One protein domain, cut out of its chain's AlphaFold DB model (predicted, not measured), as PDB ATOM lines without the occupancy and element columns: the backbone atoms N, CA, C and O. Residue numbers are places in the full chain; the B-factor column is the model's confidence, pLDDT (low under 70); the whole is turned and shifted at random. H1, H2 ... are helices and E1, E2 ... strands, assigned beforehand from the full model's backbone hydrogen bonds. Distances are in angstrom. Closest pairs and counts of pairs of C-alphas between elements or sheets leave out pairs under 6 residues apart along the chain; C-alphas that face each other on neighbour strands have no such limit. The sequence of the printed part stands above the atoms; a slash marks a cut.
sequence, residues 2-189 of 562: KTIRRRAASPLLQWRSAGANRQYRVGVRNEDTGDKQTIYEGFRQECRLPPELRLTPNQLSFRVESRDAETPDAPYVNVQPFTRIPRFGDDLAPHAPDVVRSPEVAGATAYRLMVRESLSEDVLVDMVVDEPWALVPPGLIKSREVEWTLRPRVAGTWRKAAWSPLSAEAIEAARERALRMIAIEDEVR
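What this domain is: This is residues 2 to 189 of the 562 residues of an uncharacterized protein of Brevundimonas sp. Leaf363 (UniProt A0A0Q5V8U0). Two lobes, each built on a twisted antiparallel sheet with a small two-stranded pair near it, meet where E7, an edge strand of the first sheet, comes near E10, an edge strand of the second. The first lobe holds the sheet E4, E3, E6, E7 with the pair E2 and E5 and the short helix H1; the second holds the sheet E10, E9, E12 with the pair E8 and E11, and from it H2 leads to a last pair, E1 and E13, at one end of the domain, far from both sheets. The printed part has 188 residues, with two named helices and 13 named strands in the order E1 E2 E3 E4 E5 H1 E6 E7 E8 E9 E10 E11 E12 H2 E13, and its class is mostly strand. It is compact, with a radius of gyration of the C-alphas of 17.5 A and spans of 52 by 44 by 32 A.

Where its parts are: Find C-alpha 2 at (48.728, 29.484, 73.861), where E1 begins; it covers residues 2 to 5. E2 is residues 12 to 14. Then come E3, residues 22 to 30, 25.9 A long, and E4, residues 36 to 42, 18.3 A. E5 is residues 46 to 48 and H1 residues 51 to 54. E6, residues 60 to 68, runs 27.1 A, and E7, residues 77 to 84, 19.5 A. After E8, residues 99 to 101, look for C-alpha 108 at (58.367, 39.101, 36.784): there E9 begins, residues 108 to 117, 26.6 A. E10 is residues 123 to 129, 16.6 A, and E11 residues 133 to 135. E12, residues 146 to 154, is 26.2 A long. H2, residues 168 to 179, runs 17.0 A, and E13, residues 181 to 184, ends at C-alpha 184, (50.915, 32.953, 70.188).

How they stand to each other: Begin with the twisted sheet E4 E3 E6 E7. E3 and E4 form a hairpin, with N 26 and O 40 at 2.8 A. Between E3 and E6 you find N 25 and O 65 at 2.8 A. E6 and E7 form another hairpin, with N 66 and O 77 at 2.8 A. H1 only grazes this sheet, with its residues 53 to 54. E2 and E5 are antiparallel neighbours, N 13 and O 47 at 2.8 A; the closest C-alphas of E4 and E5 are those of Tyr 40 and Cys 47, 6.7 A. Now cross from E7 to E10: their closest C-alphas are those of Thr 83 and Val 128, 5.2 A. E9 and E10 form a hairpin, N 113 and O 127 at 2.8 A, and E9 and E12 have N 112 and O 151 at 2.8 A. E8 and E11 are antiparallel, N 100 and O 134 at 2.9 A; the closest C-alphas of E9 and E11 are those of Leu 113 and Ala 134, 7.3 A. H2 is not on either of the two larger sheets; its closest C-alphas to E8 are those of Ala 170 and Val 99, 7.4 A. E1 and E13 are antiparallel, N 4 and O 182 at 2.8 A. In H2 every O i to N i+4 pair is within hydrogen-bond range, while H1 is too short for such a pair.

The domain as a whole: The two C-alphas farthest apart are those of Glu 70 and His 95, 53.1 A. The printed part has no cut. The links E7 to E8 and E12 to H2 are long. Residues 7 to 8 pair antiparallel with residues 87 to 88. The mean pLDDT of the printed part is 78.0; look for values under 70 in, among others, residues 2 to 5, 69 to 74, 89 to 97 and 181 to 189.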
ATOM      1  N   LYS A   2      49.441  30.691  74.308       46.09
ATOM      2  CA  LYS A   2      48.728  29.484  73.861       46.09
ATOM      3  C   LYS A   2      49.497  28.839  72.727       46.09
ATOM      4  O   LYS A   2      49.882  29.534  71.796       46.09
ATOM      5  N   THR A   3      49.673  27.527  72.789       54.97
ATOM      6  CA  THR A   3      50.111  26.733  71.644       54.97
ATOM      7  C   THR A   3      48.908  26.495  70.733       54.97
ATOM      8  O   THR A   3      47.917  25.901  71.158       54.97
ATOM      9  N   ILE A   4      48.966  26.978  69.499       60.19
ATOM     10  CA  ILE A   4      47.967  26.759  68.453       60.19
ATOM     11  C   ILE A   4      48.569  25.922  67.326       60.19
ATOM     12  O   ILE A   4      49.783  25.897  67.160       60.19
ATOM     13  N   ARG A   5      47.733  25.278  66.516       65.44
ATOM     14  CA  ARG A   5      48.164  24.791  65.197       65.44
ATOM     15  C   ARG A   5      48.342  25.975  64.242       65.44
ATOM     16  O   ARG A   5      47.837  27.066  64.529       65.44
ATOM     17  N   ARG A   6      49.029  25.756  63.116       71.62
ATOM     18  CA  ARG A   6      49.118  26.722  62.005       71.62
ATOM     19  C   ARG A   6      47.740  27.320  61.694       71.62
ATOM     20  O   ARG A   6      46.737  26.637  61.861       71.62
ATOM     21  N   ARG A   7      47.677  28.591  61.292       74.44
ATOM     22  CA  ARG A   7      46.436  29.257  60.851       74.44
ATOM     23  C   ARG A   7      46.714  30.601  60.176       74.44
ATOM     24  O   ARG A   7      47.830  31.105  60.285       74.44
ATOM     25  N   ALA A   8      45.703  31.213  59.557       77.44
ATOM     26  CA  ALA A   8      45.794  32.555  58.964       77.44
ATOM     27  C   ALA A   8      46.399  33.599  59.933       77.44
ATOM     28  O   ALA A   8      45.990  33.695  61.093       77.44
ATOM     29  N   ALA A   9      47.374  34.373  59.445       71.94
ATOM     30  CA  ALA A   9      48.118  35.374  60.213       71.94
ATOM     31  C   ALA A   9      47.259  36.606  60.510       71.94
ATOM     32  O   ALA A   9      47.247  37.130  61.621       71.94
ATOM     33  N   SER A  10      46.484  37.025  59.512       76.19
ATOM     34  CA  SER A  10      45.433  38.018  59.660       76.19
ATOM     35  C   SER A  10      44.101  37.373  59.304       76.19
ATOM     36  O   SER A  10      43.991  36.740  58.253       76.19
ATOM     37  N   PRO A  11      43.061  37.538  60.133       73.00
ATOM     38  CA  PRO A  11      41.716  37.189  59.721       73.00
ATOM     39  C   PRO A  11      41.093  38.216  58.784       73.00
ATOM     40  O   PRO A  11      40.035  37.932  58.244       73.00
ATOM     41  N   LEU A  12      41.674  39.408  58.644       81.88
ATOM     42  CA  LEU A  12      41.176  40.456  57.764       81.88
ATOM     43  C   LEU A  12      41.797  40.283  56.375       81.88
ATOM     44  O   LEU A  12      43.021  40.334  56.244       81.88
ATOM     45  N   LEU A  13      40.949  40.075  55.372       82.62
ATOM     46  CA  LEU A  13      41.289  40.074  53.955       82.62
ATOM     47  C   LEU A  13      41.000  41.461  53.394       82.62
ATOM     48  O   LEU A  13      39.931  42.003  53.663       82.62
ATOM     49  N   GLN A  14      41.927  42.011  52.617       85.75
ATOM     50  CA  GLN A  14      41.796  43.328  51.995       85.75
ATOM     51  C   GLN A  14      42.141  43.234  50.510       85.75
ATOM     52  O   GLN A  14      42.984  42.424  50.119       85.75
ATOM     53  N   TRP A  15      41.494  44.056  49.690       89.94
ATOM     54  CA  TRP A  15      41.742  44.145  48.251       89.94
ATOM     55  C   TRP A  15      41.643  45.589  47.767       89.94
ATOM     56  O   TRP A  15      41.147  46.470  48.463       89.94
ATOM     57  N   ARG A  16      42.148  45.850  46.558       84.94
ATOM     58  CA  ARG A  16      42.070  47.181  45.946       84.94
ATOM     59  C   ARG A  16      40.682  47.427  45.359       84.94
ATOM     60  O   ARG A  16      40.047  46.502  44.855       84.94
ATOM     61  N   SER A  17      40.249  48.686  45.373       81.56
ATOM     62  CA  SER A  17      39.032  49.114  44.679       81.56
ATOM     63  C   SER A  17      39.063  48.751  43.189       81.56
ATOM     64  O   SER A  17      40.046  49.034  42.507       81.56
ATOM     65  N   ALA A  18      37.963  48.195  42.679       81.00
ATOM     66  CA  ALA A  18      37.701  47.985  41.254       81.00
ATOM     67  C   ALA A  18      36.915  49.150  40.609       81.00
ATOM     68  O   ALA A  18      36.419  49.028  39.486       81.00
ATOM     69  N   GLY A  19      36.762  50.265  41.331       74.94
ATOM     70  CA  GLY A  19      36.017  51.450  40.904       74.94
ATOM     71  C   GLY A  19      34.964  51.891  41.922       74.94
ATOM     72  O   GLY A  19      34.742  51.230  42.940       74.94
ATOM     73  N   ALA A  20      34.322  53.027  41.650       65.50
ATOM     74  CA  ALA A  20      33.167  53.483  42.419       65.50
ATOM     75  C   ALA A  20      31.973  52.538  42.211       65.50
ATOM     76  O   ALA A  20      31.854  51.908  41.164       65.50
ATOM     77  N   ASN A  21      31.104  52.447  43.220       73.06
ATOM     78  CA  ASN A  21      29.840  51.707  43.152       73.06
ATOM     79  C   ASN A  21      29.962  50.223  42.733       73.06
ATOM     80  O   ASN A  21      29.127  49.678  42.015       73.06
ATOM     81  N   ARG A  22      31.026  49.544  43.176       76.88
ATOM     82  CA  ARG A  22      31.240  48.115  42.907       76.88
ATOM     83  C   ARG A  22      30.730  47.248  44.051       76.88
ATOM     84  O   ARG A  22      31.072  47.483  45.210       76.88
ATOM     85  N   GLN A  23      29.987  46.201  43.704       77.44
ATOM     86  CA  GLN A  23      29.697  45.093  44.609       77.44
ATOM     87  C   GLN A  23      30.772  44.021  44.429       77.44
ATOM     88  O   GLN A  23      31.043  43.591  43.308       77.44
ATOM     89  N   TYR A  24      31.372  43.581  45.529       86.06
ATOM     90  CA  TYR A  24      32.413  42.564  45.572       86.06
ATOM     91  C   TYR A  24      31.863  41.236  46.073       86.06
ATOM     92  O   TYR A  24      31.057  41.205  47.000       86.06
ATOM     93  N   ARG A  25      32.369  40.145  45.504       89.56
ATOM     94  CA  ARG A  25      32.210  38.770  45.973       89.56
ATOM     95  C   ARG A  25      33.588  38.212  46.295       89.56
ATOM     96  O   ARG A  25      34.490  38.270  45.462       89.56
ATOM     97  N   VAL A  26      33.755  37.649  47.486       90.69
ATOM     98  CA  VAL A  26      35.017  37.032  47.914       90.69
ATOM     99  C   VAL A  26      34.816  35.540  48.084       90.69
ATOM    100  O   VAL A  26      34.037  35.093  48.927       90.69
ATOM    101  N   GLY A  27      35.557  34.775  47.290       90.69
ATOM    102  CA  GLY A  27      35.649  33.325  47.417       90.69
ATOM    103  C   GLY A  27      36.949  32.936  48.104       90.69
ATOM    104  O   GLY A  27      38.009  33.421  47.716       90.69
ATOM    105  N   VAL A  28      36.884  32.040  49.083       90.38
ATOM    106  CA  VAL A  28      38.053  31.398  49.692       90.38
ATOM    107  C   VAL A  28      38.160  29.968  49.183       90.38
ATOM    108  O   VAL A  28      37.169  29.240  49.147       90.38
ATOM    109  N   ARG A  29      39.375  29.569  48.807       85.62
ATOM    110  CA  ARG A  29      39.729  28.188  48.491       85.62
ATOM    111  C   ARG A  29      40.607  27.622  49.596       85.62
ATOM    112  O   ARG A  29      41.567  28.257  50.031       85.62
ATOM    113  N   ASN A  30      40.276  26.418  50.026       85.38
ATOM    114  CA  ASN A  30      41.132  25.576  50.835       85.38
ATOM    115  C   ASN A  30      42.069  24.812  49.892       85.38
ATOM    116  O   ASN A  30      41.641  23.905  49.192       85.38
ATOM    117  N   GLU A  31      43.339  25.195  49.830       79.06
ATOM    118  CA  GLU A  31      44.329  24.579  48.932       79.06
ATOM    119  C   GLU A  31      44.687  23.148  49.355       79.06
ATOM    120  O   GLU A  31      45.187  22.362  48.557       79.06
ATOM    121  N   ASP A  32      44.398  22.797  50.609       73.31
ATOM    122  CA  ASP A  32      44.694  21.482  51.168       73.31
ATOM    123  C   ASP A  32      43.548  20.475  50.963       73.31
ATOM    124  O   ASP A  32      43.786  19.272  51.037       73.31
ATOM    125  N   THR A  33      42.321  20.929  50.683       70.94
ATOM    126  CA  THR A  33      41.170  20.048  50.371       70.94
ATOM    127  C   THR A  33      40.567  20.283  48.990       70.94
ATOM    128  O   THR A  33      39.811  19.451  48.505       70.94
ATOM    129  N   GLY A  34      40.892  21.396  48.336       69.94
ATOM    130  CA  GLY A  34      40.283  21.825  47.080       69.94
ATOM    131  C   GLY A  34      38.946  22.553  47.250       69.94
ATOM    132  O   GLY A  34      38.486  23.168  46.284       69.94
ATOM    133  N   ASP A  35      38.361  22.547  48.453       77.06
ATOM    134  CA  ASP A  35      37.046  23.136  48.727       77.06
ATOM    135  C   ASP A  35      37.036  24.641  48.465       77.06
ATOM    136  O   ASP A  35      37.973  25.367  48.810       77.06
ATOM    137  N   LYS A  36      35.941  25.127  47.881       83.12
ATOM    138  CA  LYS A  36      35.724  26.546  47.589       83.12
ATOM    139  C   LYS A  36      34.438  26.998  48.252       83.12
ATOM    140  O   LYS A  36      33.420  26.325  48.133       83.12
ATOM    141  N   GLN A  37      34.473  28.160  48.889       86.06
ATOM    142  CA  GLN A  37      33.283  28.776  49.459       86.06
ATOM    143  C   GLN A  37      33.303  30.292  49.314       86.06
ATOM    144  O   GLN A  37      34.348  30.930  49.450       86.06
ATOM    145  N   THR A  38      32.140  30.873  49.045       87.62
ATOM    146  CA  THR A  38      31.946  32.325  49.074       87.62
ATOM    147  C   THR A  38      31.750  32.759  50.519       87.62
ATOM    148  O   THR A  38      30.892  32.221  51.208       87.62
ATOM    149  N   ILE A  39      32.547  33.720  50.983       80.50
ATOM    150  CA  ILE A  39      32.544  34.163  52.390       80.50
ATOM    151  C   ILE A  39      32.073  35.605  52.572       80.50
ATOM    152  O   ILE A  39      31.921  36.074  53.698       80.50
ATOM    153  N   TYR A  40      31.922  36.341  51.475       78.88
ATOM    154  CA  TYR A  40      31.517  37.736  51.505       78.88
ATOM    155  C   TYR A  40      30.895  38.138  50.175       78.88
ATOM    156  O   TYR A  40      31.469  37.867  49.120       78.88
ATOM    157  N   GLU A  41      29.776  38.850  50.251       82.50
ATOM    158  CA  GLU A  41      29.223  39.650  49.164       82.50
ATOM    159  C   GLU A  41      28.839  41.030  49.720       82.50
ATOM    160  O   GLU A  41      28.108  41.116  50.705       82.50
ATOM    161  N   GLY A  42      29.355  42.121  49.147       75.06
ATOM    162  CA  GLY A  42      29.092  43.478  49.644       75.06
ATOM    163  C   GLY A  42      30.025  44.551  49.075       75.06
ATOM    164  O   GLY A  42      30.715  44.321  48.092       75.06
ATOM    165  N   PHE A  43      30.041  45.742  49.676       75.25
ATOM    166  CA  PHE A  43      30.700  46.940  49.116       75.25
ATOM    167  C   PHE A  43      32.051  47.299  49.744       75.25
ATOM    168  O   PHE A  43      32.753  48.188  49.261       75.25
ATOM    169  N   ARG A  44      32.420  46.645  50.848       67.56
ATOM    170  CA  ARG A  44      33.682  46.919  51.540       67.56
ATOM    171  C   ARG A  44      34.838  46.388  50.706       67.56
ATOM    172  O   ARG A  44      34.689  45.405  49.994       67.56
ATOM    173  N   GLN A  45      35.998  47.017  50.849       78.38
ATOM    174  CA  GLN A  45      37.270  46.532  50.293       78.38
ATOM    175  C   GLN A  45      37.997  45.590  51.261       78.38
ATOM    176  O   GLN A  45      39.192  45.327  51.131       78.38
ATOM    177  N   GLU A  46      37.265  45.110  52.264       81.06
ATOM    178  CA  GLU A  46      37.762  44.181  53.253       81.06
ATOM    179  C   GLU A  46      36.648  43.293  53.807       81.06
ATOM    180  O   GLU A  46      35.493  43.707  53.947       81.06
ATOM    181  N   CYS A  47      37.004  42.062  54.157       76.44
ATOM    182  CA  CYS A  47      36.134  41.139  54.874       76.44
ATOM    183  C   CYS A  47      36.952  40.278  55.836       76.44
ATOM    184  O   CYS A  47      38.176  40.185  55.738       76.44
ATOM    185  N   ARG A  48      36.285  39.655  56.808       78.56
ATOM    186  CA  ARG A  48      36.953  38.787  57.778       78.56
ATOM    187  C   ARG A  48      36.739  37.322  57.409       78.56
ATOM    188  O   ARG A  48      35.613  36.931  57.126       78.56
ATOM    189  N   LEU A  49      37.793  36.512  57.484       75.12
ATOM    190  CA  LEU A  49      37.705  35.058  57.370       75.12
ATOM    191  C   LEU A  49      36.728  34.493  58.415       75.12
ATOM    192  O   LEU A  49      36.876  34.817  59.605       75.12
ATOM    193  N   PRO A  50      35.790  33.618  58.004       69.88
ATOM    194  CA  PRO A  50      34.927  32.887  58.922       69.88
ATOM    195  C   PRO A  50      35.727  32.085  59.963       69.88
ATOM    196  O   PRO A  50      36.860  31.682  59.677       69.88
ATOM    197  N   PRO A  51      35.193  31.840  61.173       62.50
ATOM    198  CA  PRO A  51      35.914  31.144  62.242       62.50
ATOM    199  C   PRO A  51      36.518  29.794  61.831       62.50
ATOM    200  O   PRO A  51      37.661  29.509  62.182       62.50
ATOM    201  N   GLU A  52      35.790  28.988  61.068       68.81
ATOM    202  CA  GLU A  52      36.190  27.676  60.558       68.81
ATOM    203  C   GLU A  52      37.398  27.755  59.613       68.81
ATOM    204  O   GLU A  52      38.311  26.934  59.698       68.81
ATOM    205  N   LEU A  53      37.473  28.805  58.792       77.50
ATOM    206  CA  LEU A  53      38.611  29.084  57.915       77.50
ATOM    207  C   LEU A  53      39.756  29.786  58.648       77.50
ATOM    208  O   LEU A  53      40.933  29.562  58.388       77.50
ATOM    209  N   ARG A  54      39.448  30.643  59.614       68.62
ATOM    210  CA  ARG A  54      40.483  31.306  60.405       68.62
ATOM    211  C   ARG A  54      41.230  30.321  61.295       68.62
ATOM    212  O   ARG A  54      42.383  30.568  61.625       68.62
ATOM    213  N   LEU A  55      40.564  29.273  61.773       64.00
ATOM    214  CA  LEU A  55      41.126  28.317  62.728       64.00
ATOM    215  C   LEU A  55      41.687  27.055  62.062       64.00
ATOM    216  O   LEU A  55      42.279  26.239  62.768       64.00
ATOM    217  N   THR A  56      41.524  26.895  60.744       69.88
ATOM    218  CA  THR A  56      42.068  25.732  60.039       69.88
ATOM    219  C   THR A  56      43.600  25.795  59.933       69.88
ATOM    220  O   THR A  56      44.152  26.874  59.688       69.88
ATOM    221  N   PRO A  57      44.303  24.651  60.080       68.31
ATOM    222  CA  PRO A  57      45.726  24.532  59.745       68.31
ATOM    223  C   PRO A  57      46.028  24.629  58.252       68.31
ATOM    224  O   PRO A  57      47.197  24.766  57.857       68.31
ATOM    225  N   ASN A  58      44.980  24.591  57.433       79.31
ATOM    226  CA  ASN A  58      45.109  24.459  56.003       79.31
ATOM    227  C   ASN A  58      45.637  25.727  55.321       79.31
ATOM    228  O   ASN A  58      45.591  26.833  55.870       79.31
ATOM    229  N   GLN A  59      46.189  25.584  54.114       83.19
ATOM    230  CA  GLN A  59      46.519  26.738  53.276       83.19
ATOM    231  C   GLN A  59      45.249  27.253  52.631       83.19
ATOM    232  O   GLN A  59      44.537  26.514  51.965       83.19
ATOM    233  N   LEU A  60      44.982  28.538  52.839       86.75
ATOM    234  CA  LEU A  60      43.862  29.218  52.219       86.75
ATOM    235  C   LEU A  60      44.362  30.213  51.181       86.75
ATOM    236  O   LEU A  60      45.396  30.859  51.370       86.75
ATOM    237  N   SER A  61      43.605  30.377  50.114       87.75
ATOM    238  CA  SER A  61      43.741  31.494  49.192       87.75
ATOM    239  C   SER A  61      42.384  32.167  49.027       87.75
ATOM    240  O   SER A  61      41.344  31.557  49.284       87.75
ATOM    241  N   PHE A  62      42.369  33.434  48.628       93.12
ATOM    242  CA  PHE A  62      41.121  34.132  48.338       93.12
ATOM    243  C   PHE A  62      41.177  34.836  46.992       93.12
ATOM    244  O   PHE A  62      42.215  35.371  46.596       93.12
ATOM    245  N   ARG A  63      40.046  34.820  46.294       92.44
ATOM    246  CA  ARG A  63      39.803  35.582  45.073       92.44
ATOM    247  C   ARG A  63      38.758  36.648  45.348       92.44
ATOM    248  O   ARG A  63      37.881  36.453  46.191       92.44
ATOM    249  N   VAL A  64      38.819  37.722  44.580       92.69
ATOM    250  CA  VAL A  64      37.818  38.782  44.610       92.69
ATOM    251  C   VAL A  64      37.257  38.943  43.212       92.69
ATOM    252  O   VAL A  64      37.988  39.023  42.225       92.69
ATOM    253  N   GLU A  65      35.942  38.977  43.136       93.62
ATOM    254  CA  GLU A  65      35.188  39.259  41.929       93.62
ATOM    255  C   GLU A  65      34.367  40.523  42.189       93.62
ATOM    256  O   GLU A  65      34.004  40.804  43.330       93.62
ATOM    257  N   SER A  66      34.094  41.318  41.162       92.00
ATOM    258  CA  SER A  66      33.278  42.522  41.287       92.00
ATOM    259  C   SER A  66      32.275  42.623  40.155       92.00
ATOM    260  O   SER A  66      32.531  42.140  39.053       92.00
ATOM    261  N   ARG A  67      31.157  43.285  40.413       86.38
ATOM    262  CA  ARG A  67      30.207  43.715  39.390       86.38
ATOM    263  C   ARG A  67      29.772  45.144  39.656       86.38
ATOM    264  O   ARG A  67      30.015  45.687  40.738       86.38
ATOM    265  N   ASP A  68      29.142  45.752  38.664       74.12
ATOM    266  CA  ASP A  68      28.449  47.013  38.879       74.12
ATOM    267  C   ASP A  68      27.259  46.818  39.813       74.12
ATOM    268  O   ASP A  68      26.462  45.896  39.623       74.12
ATOM    269  N   ALA A  69      27.147  47.671  40.826       65.31
ATOM    270  CA  ALA A  69      26.003  47.646  41.722       65.31
ATOM    271  C   ALA A  69      24.720  48.126  41.031       65.31
ATOM    272  O   ALA A  69      23.629  47.763  41.465       65.31
ATOM    273  N   GLU A  70      24.845  48.903  39.949       57.78
ATOM    274  CA  GLU A  70      23.717  49.366  39.129       57.78
ATOM    275  C   GLU A  70      23.194  48.278  38.183       57.78
ATOM    276  O   GLU A  70      22.078  48.382  37.679       57.78
ATOM    277  N   THR A  71      23.960  47.199  37.981       63.22
ATOM    278  CA  THR A  71      23.566  46.048  37.158       63.22
ATOM    279  C   THR A  71      23.694  44.744  37.958       63.22
ATOM    280  O   THR A  71      24.599  43.941  37.705       63.22
ATOM    281  N   PRO A  72      22.814  44.496  38.943       58.47
ATOM    282  CA  PRO A  72      22.900  43.328  39.821       58.47
ATOM    283  C   PRO A  72      22.652  41.995  39.101       58.47
ATOM    284  O   PRO A  72      22.983  40.951  39.652       58.47
ATOM    285  N   ASP A  73      22.133  41.997  37.877       67.44
ATOM    286  CA  ASP A  73      22.000  40.776  37.071       67.44
ATOM    287  C   ASP A  73      23.271  40.460  36.264       67.44
ATOM    288  O   ASP A  73      23.411  39.372  35.705       67.44
ATOM    289  N   ALA A  74      24.235  41.388  36.218       67.31
ATOM    290  CA  ALA A  74      25.496  41.166  35.528       67.31
ATOM    291  C   ALA A  74      26.364  40.129  36.271       67.31
ATOM    292  O   ALA A  74      26.409  40.106  37.513       67.31
ATOM    293  N   PRO A  75      27.103  39.284  35.529       80.19
ATOM    294  CA  PRO A  75      28.023  38.336  36.130       80.19
ATOM    295  C   PRO A  75      29.163  39.067  36.845       80.19
ATOM    296  O   PRO A  75      29.647  40.110  36.406       80.19
ATOM    297  N   TYR A  76      29.627  38.480  37.946       88.75
ATOM    298  CA  TYR A  76      30.820  38.954  38.635       88.75
ATOM    299  C   TYR A  76      32.068  38.722  37.772       88.75
ATOM    300  O   TYR A  76      32.308  37.619  37.280       88.75
ATOM    301  N   VAL A  77      32.884  39.763  37.627       89.88
ATOM    302  CA  VAL A  77      34.154  39.743  36.896       89.88
ATOM    303  C   VAL A  77      35.302  39.616  37.889       89.88
ATOM    304  O   VAL A  77      35.340  40.314  38.900       89.88
ATOM    305  N   ASN A  78      36.262  38.735  37.614       88.81
ATOM    306  CA  ASN A  78      37.426  38.559  38.478       88.81
ATOM    307  C   ASN A  78      38.277  39.841  38.524       88.81
ATOM    308  O   ASN A  78      38.731  40.319  37.487       88.81
ATOM    309  N   VAL A  79      38.507  40.366  39.728       88.56
ATOM    310  CA  VAL A  79      39.373  41.534  39.970       88.56
ATOM    311  C   VAL A  79      40.638  41.173  40.735       88.56
ATOM    312  O   VAL A  79      41.645  41.870  40.633       88.56
ATOM    313  N   GLN A  80      40.610  40.062  41.467       87.56
ATOM    314  CA  GLN A  80      41.776  39.492  42.116       87.56
ATOM    315  C   GLN A  80      41.749  37.964  41.970       87.56
ATOM    316  O   GLN A  80      40.779  37.328  42.406       87.56
ATOM    317  N   PRO A  81      42.803  37.341  41.409       83.88
ATOM    318  CA  PRO A  81      42.909  35.889  41.369       83.88
ATOM    319  C   PRO A  81      43.125  35.323  42.779       83.88
ATOM    320  O   PRO A  81      43.394  36.063  43.727       83.88
ATOM    321  N   PHE A  82      43.041  33.996  42.912       84.75
ATOM    322  CA  PHE A  82      43.347  33.319  44.171       84.75
ATOM    323  C   PHE A  82      44.760  33.669  44.650       84.75
ATOM    324  O   PHE A  82      45.768  33.244  44.080       84.75
ATOM    325  N   THR A  83      44.801  34.483  45.700       85.31
ATOM    326  CA  THR A  83      46.015  34.999  46.327       85.31
ATOM    327  C   THR A  83      46.166  34.340  47.688       85.31
ATOM    328  O   THR A  83      45.193  34.216  48.439       85.31
ATOM    329  N   ARG A  84      47.377  33.873  47.996       84.50
ATOM    330  CA  ARG A  84      47.669  33.137  49.229       84.50
ATOM    331  C   ARG A  84      47.409  34.004  50.466       84.50
ATOM    332  O   ARG A  84      47.888  35.129  50.552       84.50
ATOM    333  N   ILE A  85      46.705  33.457  51.456       86.88
ATOM    334  CA  ILE A  85      46.540  34.094  52.768       86.88
ATOM    335  C   ILE A  85      47.771  33.755  53.629       86.88
ATOM    336  O   ILE A  85      48.043  32.563  53.826       86.88
ATOM    337  N   PRO A  86      48.510  34.754  54.156       80.38
ATOM    338  CA  PRO A  86      49.650  34.518  55.044       80.38
ATOM    339  C   PRO A  86      49.233  33.790  56.324       80.38
ATOM    340  O   PRO A  86      48.110  33.962  56.802       80.38
ATOM    341  N   ARG A  87      50.132  32.996  56.916       78.94
ATOM    342  CA  ARG A  87      49.853  32.187  58.115       78.94
ATOM    343  C   ARG A  87      50.964  32.278  59.144       78.94
ATOM    344  O   ARG A  87      52.132  32.368  58.788       78.94
ATOM    345  N   PHE A  88      50.591  32.186  60.415       71.19
ATOM    346  CA  PHE A  88      51.558  32.010  61.496       71.19
ATOM    347  C   PHE A  88      52.154  30.603  61.438       71.19
ATOM    348  O   PHE A  88      51.395  29.633  61.358       71.19
ATOM    349  N   GLY A  89      53.482  30.488  61.513       68.06
ATOM    350  CA  GLY A  89      54.210  29.218  61.470       68.06
ATOM    351  C   GLY A  89      54.766  28.830  60.105       68.06
ATOM    352  O   GLY A  89      55.491  27.843  60.031       68.06
ATOM    353  N   ASP A  90      54.449  29.585  59.047       69.25
ATOM    354  CA  ASP A  90      55.105  29.442  57.735       69.25
ATOM    355  C   ASP A  90      56.500  30.112  57.713       69.25
ATOM    356  O   ASP A  90      57.271  29.902  56.783       69.25
ATOM    357  N   ASP A  91      56.818  30.901  58.742       60.59
ATOM    358  CA  ASP A  91      58.066  31.631  58.993       60.59
ATOM    359  C   ASP A  91      59.128  30.816  59.759       60.59
ATOM    360  O   ASP A  91      60.269  31.251  59.911       60.59
ATOM    361  N   LEU A  92      58.775  29.622  60.245       58.84
ATOM    362  CA  LEU A  92      59.702  28.748  60.961       58.84
ATOM    363  C   LEU A  92      60.596  27.994  59.972       58.84
ATOM    364  O   LEU A  92      60.097  27.389  59.025       58.84
ATOM    365  N   ALA A  93      61.907  27.981  60.233       53.09
ATOM    366  CA  ALA A  93      62.865  27.213  59.441       53.09
ATOM    367  C   ALA A  93      62.416  25.738  59.361       53.09
ATOM    368  O   ALA A  93      62.201  25.115  60.412       53.09
ATOM    369  N   PRO A  94      62.221  25.187  58.151       52.41
ATOM    370  CA  PRO A  94      61.802  23.805  58.002       52.41
ATOM    371  C   PRO A  94      62.968  22.865  58.347       52.41
ATOM    372  O   PRO A  94      64.133  23.195  58.130       52.41
ATOM    373  N   HIS A  95      62.659  21.693  58.909       52.72
ATOM    374  CA  HIS A  95      63.665  20.680  59.260       52.72
ATOM    375  C   HIS A  95      64.225  19.940  58.023       52.72
ATOM    376  O   HIS A  95      65.305  19.362  58.103       52.72
ATOM    377  N   ALA A  96      63.524  20.006  56.882       59.62
ATOM    378  CA  ALA A  96      63.879  19.438  55.576       59.62
ATOM    379  C   ALA A  96      63.339  20.349  54.440       59.62
ATOM    380  O   ALA A  96      62.458  21.168  54.708       59.62
ATOM    381  N   PRO A  97      63.842  20.280  53.188       69.69
ATOM    382  CA  PRO A  97      63.483  21.234  52.132       69.69
ATOM    383  C   PRO A  97      62.063  21.002  51.576       69.69
ATOM    384  O   PRO A  97      61.870  20.399  50.529       69.69
ATOM    385  N   ASP A  98      61.051  21.546  52.252       81.94
ATOM    386  CA  ASP A  98      59.641  21.597  51.825       81.94
ATOM    387  C   ASP A  98      59.301  22.879  51.032       81.94
ATOM    388  O   ASP A  98      58.179  23.416  51.091       81.94
ATOM    389  N   VAL A  99      60.301  23.373  50.299       84.56
ATOM    390  CA  VAL A  99      60.285  24.609  49.515       84.56
ATOM    391  C   VAL A  99      60.582  24.270  48.063       84.56
ATOM    392  O   VAL A  99      61.632  23.713  47.752       84.56
ATOM    393  N   VAL A 100      59.693  24.678  47.164       86.25
ATOM    394  CA  VAL A 100      59.926  24.623  45.718       86.25
ATOM    395  C   VAL A 100      60.430  25.975  45.230       86.25
ATOM    396  O   VAL A 100      59.935  27.013  45.671       86.25
ATOM    397  N   ARG A 101      61.437  25.983  44.350       88.06
ATOM    398  CA  ARG A 101      62.094  27.206  43.859       88.06
ATOM    399  C   ARG A 101      62.241  27.180  42.346       88.06
ATOM    400  O   ARG A 101      62.694  26.186  41.791       88.06
ATOM    401  N   SER A 102      61.913  28.288  41.702       85.69
ATOM    402  CA  SER A 102      62.184  28.540  40.287       85.69
ATOM    403  C   SER A 102      63.285  29.594  40.165       85.69
ATOM    404  O   SER A 102      63.452  30.392  41.090       85.69
ATOM    405  N   PRO A 103      64.046  29.641  39.060       85.31
ATOM    406  CA  PRO A 103      64.931  30.765  38.793       85.31
ATOM    407  C   PRO A 103      64.169  32.096  38.822       85.31
ATOM    408  O   PRO A 103      63.046  32.205  38.321       85.31
ATOM    409  N   GLU A 104      64.785  33.123  39.402       85.75
ATOM    410  CA  GLU A 104      64.251  34.479  39.329       85.75
ATOM    411  C   GLU A 104      64.268  34.960  37.871       85.75
ATOM    412  O   GLU A 104      65.228  34.727  37.135       85.75
ATOM    413  N   VAL A 105      63.184  35.602  37.429       88.88
ATOM    414  CA  VAL A 105      63.029  36.053  36.042       88.88
ATOM    415  C   VAL A 105      62.875  37.563  36.044       88.88
ATOM    416  O   VAL A 105      61.945  38.097  36.646       88.88
ATOM    417  N   ALA A 106      63.774  38.253  35.343       86.94
ATOM    418  CA  ALA A 106      63.759  39.707  35.250       86.94
ATOM    419  C   ALA A 106      62.402  40.224  34.731       86.94
ATOM    420  O   ALA A 106      61.876  39.746  33.723       86.94
ATOM    421  N   GLY A 107      61.830  41.206  35.433       83.81
ATOM    422  CA  GLY A 107      60.529  41.791  35.093       83.81
ATOM    423  C   GLY A 107      59.314  40.925  35.451       83.81
ATOM    424  O   GLY A 107      58.201  41.234  35.012       83.81
ATOM    425  N   ALA A 108      59.488  39.846  36.223       87.88
ATOM    426  CA  ALA A 108      58.367  39.101  36.784       87.88
ATOM    427  C   ALA A 108      57.624  39.941  37.835       87.88
ATOM    428  O   ALA A 108      58.223  40.549  38.715       87.88
ATOM    429  N   THR A 109      56.295  39.969  37.735       86.50
ATOM    430  CA  THR A 109      55.408  40.719  38.649       86.50
ATOM    431  C   THR A 109      54.683  39.830  39.656       86.50
ATOM    432  O   THR A 109      53.996  40.351  40.526       86.50
ATOM    433  N   ALA A 110      54.733  38.511  39.457       88.56
ATOM    434  CA  ALA A 110      54.140  37.473  40.298       88.56
ATOM    435  C   ALA A 110      54.564  36.091  39.772       88.56
ATOM    436  O   ALA A 110      54.987  35.960  38.618       88.56
ATOM    437  N   TYR A 111      54.352  35.055  40.576       89.88
ATOM    438  CA  TYR A 111      54.587  33.654  40.250       89.88
ATOM    439  C   TYR A 111      53.320  32.832  40.522       89.88
ATOM    440  O   TYR A 111      52.649  33.027  41.529       89.88
ATOM    441  N   ARG A 112      52.952  31.916  39.623       90.75
ATOM    442  CA  ARG A 112      51.795  31.022  39.778       90.75
ATOM    443  C   ARG A 112      52.288  29.616  40.072       90.75
ATOM    444  O   ARG A 112      52.874  28.985  39.191       90.75
ATOM    445  N   LEU A 113      52.061  29.151  41.296       89.81
ATOM    446  CA  LEU A 113      52.312  27.774  41.702       89.81
ATOM    447  C   LEU A 113      51.165  26.900  41.216       89.81
ATOM    448  O   LEU A 113      50.008  27.159  41.544       89.81
ATOM    449  N   MET A 114      51.506  25.843  40.489       89.88
ATOM    450  CA  MET A 114      50.581  24.772  40.154       89.88
ATOM    451  C   MET A 114      51.158  23.441  40.621       89.88
ATOM    452  O   MET A 114      52.349  23.189  40.446       89.88
ATOM    453  N   VAL A 115      50.310  22.596  41.200       88.00
ATOM    454  CA  VAL A 115      50.652  21.225  41.601       88.00
ATOM    455  C   VAL A 115      49.614  20.296  40.995       88.00
ATOM    456  O   VAL A 115      48.420  20.581  41.103       88.00
ATOM    457  N   ARG A 116      50.055  19.215  40.355       88.81
ATOM    458  CA  ARG A 116      49.183  18.226  39.718       88.81
ATOM    459  C   ARG A 116      49.606  16.811  40.065       88.81
ATOM    460  O   ARG A 116      50.776  16.567  40.353       88.81
ATOM    461  N   GLU A 117      48.671  15.882  39.997       85.56
ATOM    462  CA  GLU A 117      49.003  14.462  40.027       85.56
ATOM    463  C   GLU A 117      49.586  14.030  38.673       85.56
ATOM    464  O   GLU A 117      49.060  14.394  37.619       85.56
ATOM    465  N   SER A 118      50.698  13.286  38.694       82.94
ATOM    466  CA  SER A 118      51.462  12.965  37.479       82.94
ATOM    467  C   SER A 118      50.667  12.139  36.466       82.94
ATOM    468  O   SER A 118      50.892  12.264  35.267       82.94
ATOM    469  N   LEU A 119      49.749  11.292  36.946       79.06
ATOM    470  CA  LEU A 119      49.012  10.327  36.123       79.06
ATOM    471  C   LEU A 119      47.678  10.865  35.592       79.06
ATOM    472  O   LEU A 119      47.310  10.559  34.463       79.06
ATOM    473  N   SER A 120      46.944  11.637  36.397       77.06
ATOM    474  CA  SER A 120      45.636  12.197  36.021       77.06
ATOM    475  C   SER A 120      45.742  13.572  35.359       77.06
ATOM    476  O   SER A 120      44.783  14.038  34.756       77.06
ATOM    477  N   GLU A 121      46.901  14.231  35.474       79.88
ATOM    478  CA  GLU A 121      47.131  15.635  35.120       79.88
ATOM    479  C   GLU A 121      46.224  16.647  35.850       79.88
ATOM    480  O   GLU A 121      46.306  17.853  35.583       79.88
ATOM    481  N   ASP A 122      45.416  16.194  36.812       79.62
ATOM    482  CA  ASP A 122      44.487  17.033  37.554       79.62
ATOM    483  C   ASP A 122      45.242  18.047  38.414       79.62
ATOM    484  O   ASP A 122      46.077  17.706  39.257       79.62
ATOM    485  N   VAL A 123      44.934  19.332  38.213       82.38
ATOM    486  CA  VAL A 123      45.551  20.430  38.961       82.38
ATOM    487  C   VAL A 123      44.935  20.505  40.355       82.38
ATOM    488  O   VAL A 123      43.854  21.061  40.565       82.38
ATOM    489  N   LEU A 124      45.674  19.982  41.326       79.19
ATOM    490  CA  LEU A 124      45.296  19.933  42.734       79.19
ATOM    491  C   LEU A 124      45.402  21.313  43.390       79.19
ATOM    492  O   LEU A 124      44.505  21.733  44.122       79.19
ATOM    493  N   VAL A 125      46.468  22.053  43.082       81.25
ATOM    494  CA  VAL A 125      46.760  23.368  43.669       81.25
ATOM    495  C   VAL A 125      47.009  24.378  42.566       81.25
ATOM    496  O   VAL A 125      47.721  24.086  41.608       81.25
ATOM    497  N   ASP A 126      46.445  25.575  42.719       85.75
ATOM    498  CA  ASP A 126      46.654  26.689  41.796       85.75
ATOM    499  C   ASP A 126      46.549  28.019  42.548       85.75
ATOM    500  O   ASP A 126      45.449  28.441  42.915       85.75
ATOM    501  N   MET A 127      47.695  28.660  42.799       82.44
ATOM    502  CA  MET A 127      47.767  29.902  43.571       82.44
ATOM    503  C   MET A 127      48.830  30.868  43.045       82.44
ATOM    504  O   MET A 127      49.833  30.457  42.463       82.44
ATOM    505  N   VAL A 128      48.630  32.164  43.298       84.69
ATOM    506  CA  VAL A 128      49.607  33.219  42.990       84.69
ATOM    507  C   VAL A 128      50.406  33.595  44.243       84.69
ATOM    508  O   VAL A 128      49.832  33.792  45.317       84.69
ATOM    509  N   VAL A 129      51.727  33.689  44.087       83.06
ATOM    510  CA  VAL A 129      52.710  34.123  45.087       83.06
ATOM    511  C   VAL A 129      53.597  35.228  44.508       83.06
ATOM    512  O   VAL A 129      53.740  35.346  43.290       83.06
ATOM    513  N   ASP A 130      54.202  36.033  45.377       83.44
ATOM    514  CA  ASP A 130      54.986  37.204  44.959       83.44
ATOM    515  C   ASP A 130      56.467  36.877  44.696       83.44
ATOM    516  O   ASP A 130      57.163  37.636  44.029       83.44
ATOM    517  N   GLU A 131      56.941  35.720  45.166       85.19
ATOM    518  CA  GLU A 131      58.356  35.333  45.167       85.19
ATOM    519  C   GLU A 131      58.619  34.099  44.278       85.19
ATOM    520  O   GLU A 131      57.712  33.286  44.064       85.19
ATOM    521  N   PRO A 132      59.856  33.896  43.772       88.00
ATOM    522  CA  PRO A 132      60.230  32.753  42.925       88.00
ATOM    523  C   PRO A 132      60.312  31.421  43.691       88.00
ATOM    524  O   PRO A 132      60.979  30.475  43.267       88.00
ATOM    525  N   TRP A 133      59.647  31.320  44.837       86.69
ATOM    526  CA  TRP A 133      59.567  30.113  45.634       86.69
ATOM    527  C   TRP A 133      58.216  30.013  46.337       86.69
ATOM    528  O   TRP A 133      57.524  31.004  46.565       86.69
ATOM    529  N   ALA A 134      57.837  28.792  46.694       83.75
ATOM    530  CA  ALA A 134      56.641  28.532  47.477       83.75
ATOM    531  C   ALA A 134      56.852  27.341  48.413       83.75
ATOM    532  O   ALA A 134      57.650  26.445  48.145       83.75
ATOM    533  N   LEU A 135      56.118  27.328  49.525       83.44
ATOM    534  CA  LEU A 135      56.055  26.160  50.395       83.44
ATOM    535  C   LEU A 135      55.161  25.092  49.762       83.44
ATOM    536  O   LEU A 135      54.092  25.410  49.240       83.44
ATOM    537  N   VAL A 136      55.566  23.829  49.874       84.44
ATOM    538  CA  VAL A 136      54.764  22.684  49.426       84.44
ATOM    539  C   VAL A 136      53.431  22.613  50.206       84.44
ATOM    540  O   VAL A 136      53.449  22.548  51.442       84.44
ATOM    541  N   PRO A 137      52.265  22.632  49.535       77.12
ATOM    542  CA  PRO A 137      50.956  22.504  50.181       77.12
ATOM    543  C   PRO A 137      50.746  21.076  50.718       77.12
ATOM    544  O   PRO A 137      50.838  20.128  49.948       77.12
ATOM    545  N   PRO A 138      50.481  20.871  52.017       72.38
ATOM    546  CA  PRO A 138      50.493  19.533  52.618       72.38
ATOM    547  C   PRO A 138      49.248  18.668  52.360       72.38
ATOM    548  O   PRO A 138      49.295  17.472  52.636       72.38
ATOM    549  N   GLY A 139      48.124  19.246  51.919       68.75
ATOM    550  CA  GLY A 139      46.820  18.571  51.994       68.75
ATOM    551  C   GLY A 139      46.497  17.568  50.887       68.75
ATOM    552  O   GLY A 139      46.445  16.364  51.135       68.75
ATOM    553  N   LEU A 140      46.240  18.056  49.666       65.19
ATOM    554  CA  LEU A 140      45.782  17.226  48.536       65.19
ATOM    555  C   LEU A 140      46.853  16.265  48.002       65.19
ATOM    556  O   LEU A 140      46.555  15.374  47.209       65.19
ATOM    557  N   ILE A 141      48.091  16.410  48.469       71.50
ATOM    558  CA  ILE A 141      49.240  15.596  48.082       71.50
ATOM    559  C   ILE A 141      49.189  14.267  48.853       71.50
ATOM    560  O   ILE A 141      49.874  14.053  49.858       71.50
ATOM    561  N   LYS A 142      48.288  13.382  48.415       61.81
ATOM    562  CA  LYS A 142      48.102  12.033  48.972       61.81
ATOM    563  C   LYS A 142      48.904  10.971  48.215       61.81
ATOM    564  O   LYS A 142      49.314   9.992  48.836       61.81
ATOM    565  N   SER A 143      49.132  11.167  46.913       61.22
ATOM    566  CA  SER A 143      49.856  10.236  46.045       61.22
ATOM    567  C   SER A 143      51.372  10.459  46.090       61.22
ATOM    568  O   SER A 143      51.859  11.527  46.460       61.22
ATOM    569  N   ARG A 144      52.134   9.406  45.762       61.09
ATOM    570  CA  ARG A 144      53.608   9.434  45.727       61.09
ATOM    571  C   ARG A 144      54.170  10.047  44.436       61.09
ATOM    572  O   ARG A 144      55.376  10.233  44.347       61.09
ATOM    573  N   GLU A 145      53.314  10.375  43.468       80.00
ATOM    574  CA  GLU A 145      53.696  10.881  42.146       80.00
ATOM    575  C   GLU A 145      52.946  12.183  41.852       80.00
ATOM    576  O   GLU A 145      51.859  12.203  41.272       80.00
ATOM    577  N   VAL A 146      53.524  13.282  42.328       86.25
ATOM    578  CA  VAL A 146      52.985  14.632  42.167       86.25
ATOM    579  C   VAL A 146      54.057  15.507  41.538       86.25
ATOM    580  O   VAL A 146      55.227  15.452  41.922       86.25
ATOM    581  N   GLU A 147      53.656  16.338  40.585       90.50
ATOM    582  CA  GLU A 147      54.520  17.313  39.933       90.50
ATOM    583  C   GLU A 147      54.111  18.731  40.310       90.50
ATOM    584  O   GLU A 147      52.938  19.034  40.539       90.50
ATOM    585  N   TRP A 148      55.081  19.637  40.319       91.81
ATOM    586  CA  TRP A 148      54.855  21.056  40.539       91.81
ATOM    587  C   TRP A 148      55.483  21.895  39.426       91.81
ATOM    588  O   TRP A 148      56.418  21.477  38.743       91.81
ATOM    589  N   THR A 149      54.965  23.102  39.241       93.44
ATOM    590  CA  THR A 149      55.569  24.122  38.384       93.44
ATOM    591  C   THR A 149      55.299  25.511  38.958       93.44
ATOM    592  O   THR A 149      54.260  25.743  39.580       93.44
ATOM    593  N   LEU A 150      56.231  26.447  38.759       91.25
ATOM    594  CA  LEU A 150      56.103  27.834  39.207       91.25
ATOM    595  C   LEU A 150      56.315  28.774  38.014       91.25
ATOM    596  O   LEU A 150      57.438  28.992  37.555       91.25
ATOM    597  N   ARG A 151      55.212  29.309  37.487       93.56
ATOM    598  CA  ARG A 151      55.189  30.096  36.246       93.56
ATOM    599  C   ARG A 151      55.318  31.592  36.547       93.56
ATOM    600  O   ARG A 151      54.449  32.111  37.240       93.56
ATOM    601  N   PRO A 152      56.323  32.317  36.027       92.62
ATOM    602  CA  PRO A 152      56.432  33.762  36.230       92.62
ATOM    603  C   PRO A 152      55.457  34.542  35.332       92.62
ATOM    604  O   PRO A 152      55.217  34.162  34.180       92.62
ATOM    605  N   ARG A 153      54.924  35.665  35.834       92.19
ATOM    606  CA  ARG A 153      54.123  36.632  35.065       92.19
ATOM    607  C   ARG A 153      54.987  37.786  34.576       92.19
ATOM    608  O   ARG A 153      55.319  38.676  35.359       92.19
ATOM    609  N   VAL A 154      55.266  37.820  33.277       90.31
ATOM    610  CA  VAL A 154      56.074  38.865  32.625       90.31
ATOM    611  C   VAL A 154      55.200  39.607  31.618       90.31
ATOM    612  O   VAL A 154      54.533  38.971  30.800       90.31
ATOM    613  N   ALA A 155      55.179  40.943  31.683       87.00
ATOM    614  CA  ALA A 155      54.340  41.791  30.825       87.00
ATOM    615  C   ALA A 155      52.863  41.328  30.770       87.00
ATOM    616  O   ALA A 155      52.263  41.217  29.706       87.00
ATOM    617  N   GLY A 156      52.295  40.965  31.928       83.12
ATOM    618  CA  GLY A 156      50.900  40.517  32.050       83.12
ATOM    619  C   GLY A 156      50.619  39.063  31.645       83.12
ATOM    620  O   GLY A 156      49.508  38.593  31.874       83.12
ATOM    621  N   THR A 157      51.598  38.313  31.123       88.06
ATOM    622  CA  THR A 157      51.404  36.926  30.649       88.06
ATOM    623  C   THR A 157      52.166  35.896  31.482       88.06
ATOM    624  O   THR A 157      53.316  36.113  31.867       88.06
ATOM    625  N   TRP A 158      51.527  34.752  31.762       90.69
ATOM    626  CA  TRP A 158      52.154  33.617  32.450       90.69
ATOM    627  C   TRP A 158      53.051  32.840  31.486       90.69
ATOM    628  O   TRP A 158      52.568  32.266  30.508       90.69
ATOM    629  N   ARG A 159      54.358  32.793  31.758       90.25
ATOM    630  CA  ARG A 159      55.307  32.020  30.947       90.25
ATOM    631  C   ARG A 159      55.203  30.534  31.278       90.25
ATOM    632  O   ARG A 159      54.997  30.155  32.429       90.25
ATOM    633  N   LYS A 160      55.340  29.682  30.258       86.31
ATOM    634  CA  LYS A 160      55.421  28.230  30.459       86.31
ATOM    635  C   LYS A 160      56.683  27.913  31.266       86.31
ATOM    636  O   LYS A 160      57.738  28.479  30.999       86.31
ATOM    637  N   ALA A 161      56.554  27.005  32.221       86.44
ATOM    638  CA  ALA A 161      57.656  26.427  32.975       86.44
ATOM    639  C   ALA A 161      57.495  24.904  32.948       86.44
ATOM    640  O   ALA A 161      56.374  24.407  32.795       86.44
ATOM    641  N   ALA A 162      58.611  24.181  33.043       87.44
ATOM    642  CA  ALA A 162      58.587  22.726  33.107       87.44
ATOM    643  C   ALA A 162      57.881  22.265  34.390       87.44
ATOM    644  O   ALA A 162      57.909  22.956  35.414       87.44
ATOM    645  N   TRP A 163      57.238  21.106  34.311       91.06
ATOM    646  CA  TRP A 163      56.802  20.377  35.492       91.06
ATOM    647  C   TRP A 163      58.002  19.635  36.076       91.06
ATOM    648  O   TRP A 163      58.878  19.181  35.341       91.06
ATOM    649  N   SER A 164      58.091  19.588  37.397       90.50
ATOM    650  CA  SER A 164      59.166  18.917  38.124       90.50
ATOM    651  C   SER A 164      58.569  18.002  39.185       90.50
ATOM    652  O   SER A 164      57.591  18.396  39.827       90.50
ATOM    653  N   PRO A 165      59.131  16.800  39.398       89.19
ATOM    654  CA  PRO A 165      58.625  15.889  40.412       89.19
ATOM    655  C   PRO A 165      58.829  16.475  41.813       89.19
ATOM    656  O   PRO A 165      59.833  17.135  42.101       89.19
ATOM    657  N   LEU A 166      57.863  16.229  42.689       87.12
ATOM    658  CA  LEU A 166      57.936  16.556  44.104       87.12
ATOM    659  C   LEU A 166      58.508  15.351  44.871       87.12
ATOM    660  O   LEU A 166      57.990  14.243  44.750       87.12
ATOM    661  N   SER A 167      59.577  15.537  45.653       84.38
ATOM    662  CA  SER A 167      60.187  14.425  46.398       84.38
ATOM    663  C   SER A 167      59.312  13.977  47.573       84.38
ATOM    664  O   SER A 167      58.655  14.792  48.220       84.38
ATOM    665  N   ALA A 168      59.349  12.681  47.906       81.31
ATOM    666  CA  ALA A 168      58.634  12.137  49.066       81.31
ATOM    667  C   ALA A 168      59.044  12.819  50.387       81.31
ATOM    668  O   ALA A 168      58.203  13.044  51.255       81.31
ATOM    669  N   GLU A 169      60.315  13.210  50.509       81.56
ATOM    670  CA  GLU A 169      60.841  13.958  51.657       81.56
ATOM    671  C   GLU A 169      60.217  15.356  51.776       81.56
ATOM    672  O   GLU A 169      59.836  15.761  52.871       81.56
ATOM    673  N   ALA A 170      60.047  16.080  50.663       82.25
ATOM    674  CA  ALA A 170      59.400  17.392  50.663       82.25
ATOM    675  C   ALA A 170      57.904  17.295  51.009       82.25
ATOM    676  O   ALA A 170      57.354  18.191  51.654       82.25
ATOM    677  N   ILE A 171      57.251  16.198  50.607       81.75
ATOM    678  CA  ILE A 171      55.855  15.901  50.951       81.75
ATOM    679  C   ILE A 171      55.717  15.651  52.451       81.75
ATOM    680  O   ILE A 171      54.848  16.255  53.082       81.75
ATOM    681  N   GLU A 172      56.566  14.803  53.039       80.75
ATOM    682  CA  GLU A 172      56.478  14.553  54.479       80.75
ATOM    683  C   GLU A 172      56.873  15.762  55.318       80.75
ATOM    684  O   GLU A 172      56.164  16.114  56.258       80.75
ATOM    685  N   ALA A 173      57.912  16.494  54.924       79.44
ATOM    686  CA  ALA A 173      58.280  17.736  55.593       79.44
ATOM    687  C   ALA A 173      57.127  18.763  55.576       79.44
ATOM    688  O   ALA A 173      56.840  19.410  56.588       79.44
ATOM    689  N   ALA A 174      56.374  18.847  54.470       78.81
ATOM    690  CA  ALA A 174      55.175  19.678  54.405       78.81
ATOM    691  C   ALA A 174      54.075  19.215  55.379       78.81
ATOM    692  O   ALA A 174      53.430  20.065  56.009       78.81
ATOM    693  N   ARG A 175      53.858  17.899  55.513       78.19
ATOM    694  CA  ARG A 175      52.872  17.297  56.430       78.19
ATOM    695  C   ARG A 175      53.248  17.517  57.892       78.19
ATOM    696  O   ARG A 175      52.412  17.985  58.665       78.19
ATOM    697  N   GLU A 176      54.500  17.274  58.262       76.44
ATOM    698  CA  GLU A 176      55.013  17.535  59.612       76.44
ATOM    699  C   GLU A 176      54.854  19.012  59.993       76.44
ATOM    700  O   GLU A 176      54.345  19.339  61.073       76.44
ATOM    701  N   ARG A 177      55.183  19.925  59.069       77.00
ATOM    702  CA  ARG A 177      54.957  21.366  59.243       77.00
ATOM    703  C   ARG A 177      53.484  21.701  59.497       77.00
ATOM    704  O   ARG A 177      53.198  22.567  60.320       77.00
ATOM    705  N   ALA A 178      52.544  21.031  58.828       70.75
ATOM    706  CA  ALA A 178      51.108  21.259  59.017       70.75
ATOM    707  C   ALA A 178      50.612  20.873  60.425       70.75
ATOM    708  O   ALA A 178      49.644  21.453  60.923       70.75
ATOM    709  N   LEU A 179      51.277  19.909  61.069       70.94
ATOM    710  CA  LEU A 179      50.900  19.363  62.377       70.94
ATOM    711  C   LEU A 179      51.583  20.072  63.562       70.94
ATOM    712  O   LEU A 179      51.194  19.855  64.713       70.94
ATOM    713  N   ARG A 180      52.569  20.941  63.303       71.25
ATOM    714  CA  ARG A 180      53.363  21.632  64.329       71.25
ATOM    715  C   ARG A 180      52.529  22.601  65.183       71.25
ATOM    716  O   ARG A 180      51.690  23.353  64.685       71.25
ATOM    717  N   MET A 181      52.810  22.620  66.487       66.31
ATOM    718  CA  MET A 181      52.214  23.547  67.459       66.31
ATOM    719  C   MET A 181      53.095  24.800  67.638       66.31
ATOM    720  O   MET A 181      54.311  24.689  67.777       66.31
ATOM    721  N   ILE A 182      52.488  25.991  67.661       66.62
ATOM    722  CA  ILE A 182      53.147  27.311  67.657       66.62
ATOM    723  C   ILE A 182      52.591  28.163  68.800       66.62
ATOM    724  O   ILE A 182      51.378  28.225  68.994       66.62
ATOM    725  N   ALA A 183      53.445  28.845  69.562       49.62
ATOM    726  CA  ALA A 183      53.006  29.714  70.653       49.62
ATOM    727  C   ALA A 183      52.591  31.112  70.149       49.62
ATOM    728  O   ALA A 183      53.381  31.774  69.485       49.62
ATOM    729  N   ILE A 184      51.389  31.589  70.504       54.00
ATOM    730  CA  ILE A 184      50.915  32.953  70.188       54.00
ATOM    731  C   ILE A 184      50.182  33.634  71.365       54.00
ATOM    732  O   ILE A 184      49.783  32.984  72.345       54.00
ATOM    733  N   GLU A 185      49.985  34.954  71.255       43.34
ATOM    734  CA  GLU A 185      49.163  35.775  72.160       43.34
ATOM    735  C   GLU A 185      47.651  35.678  71.859       43.34
ATOM    736  O   GLU A 185      47.223  35.354  70.751       43.34
ATOM    737  N   ASP A 186      46.826  35.917  72.884       35.41
ATOM    738  CA  ASP A 186      45.384  35.643  72.876       35.41
ATOM    739  C   ASP A 186      44.565  36.595  71.985       35.41
ATOM    740  O   ASP A 186      44.553  37.810  72.182       35.41
ATOM    741  N   GLU A 187      43.774  36.024  71.071       38.19
ATOM    742  CA  GLU A 187      42.835  36.756  70.213       38.19
ATOM    743  C   GLU A 187      41.373  36.554  70.667       38.19
ATOM    744  O   GLU A 187      40.954  35.447  71.017       38.19
ATOM    745  N   VAL A 188      40.577  37.628  70.626       34.75
ATOM    746  CA  VAL A 188      39.175  37.676  71.086       34.75
ATOM    747  C   VAL A 188      38.215  37.136  70.007       34.75
ATOM    748  O   VAL A 188      38.331  37.483  68.830       34.75
ATOM    749  N   ARG A 189      37.281  36.265  70.422       28.14
ATOM    750  CA  ARG A 189      36.282  35.548  69.597       28.14
ATOM    751  C   ARG A 189      35.008  36.377  69.364       28.14
ATOM    752  O   ARG A 189      34.602  37.099  70.267       28.14
TER     753      ARG A 189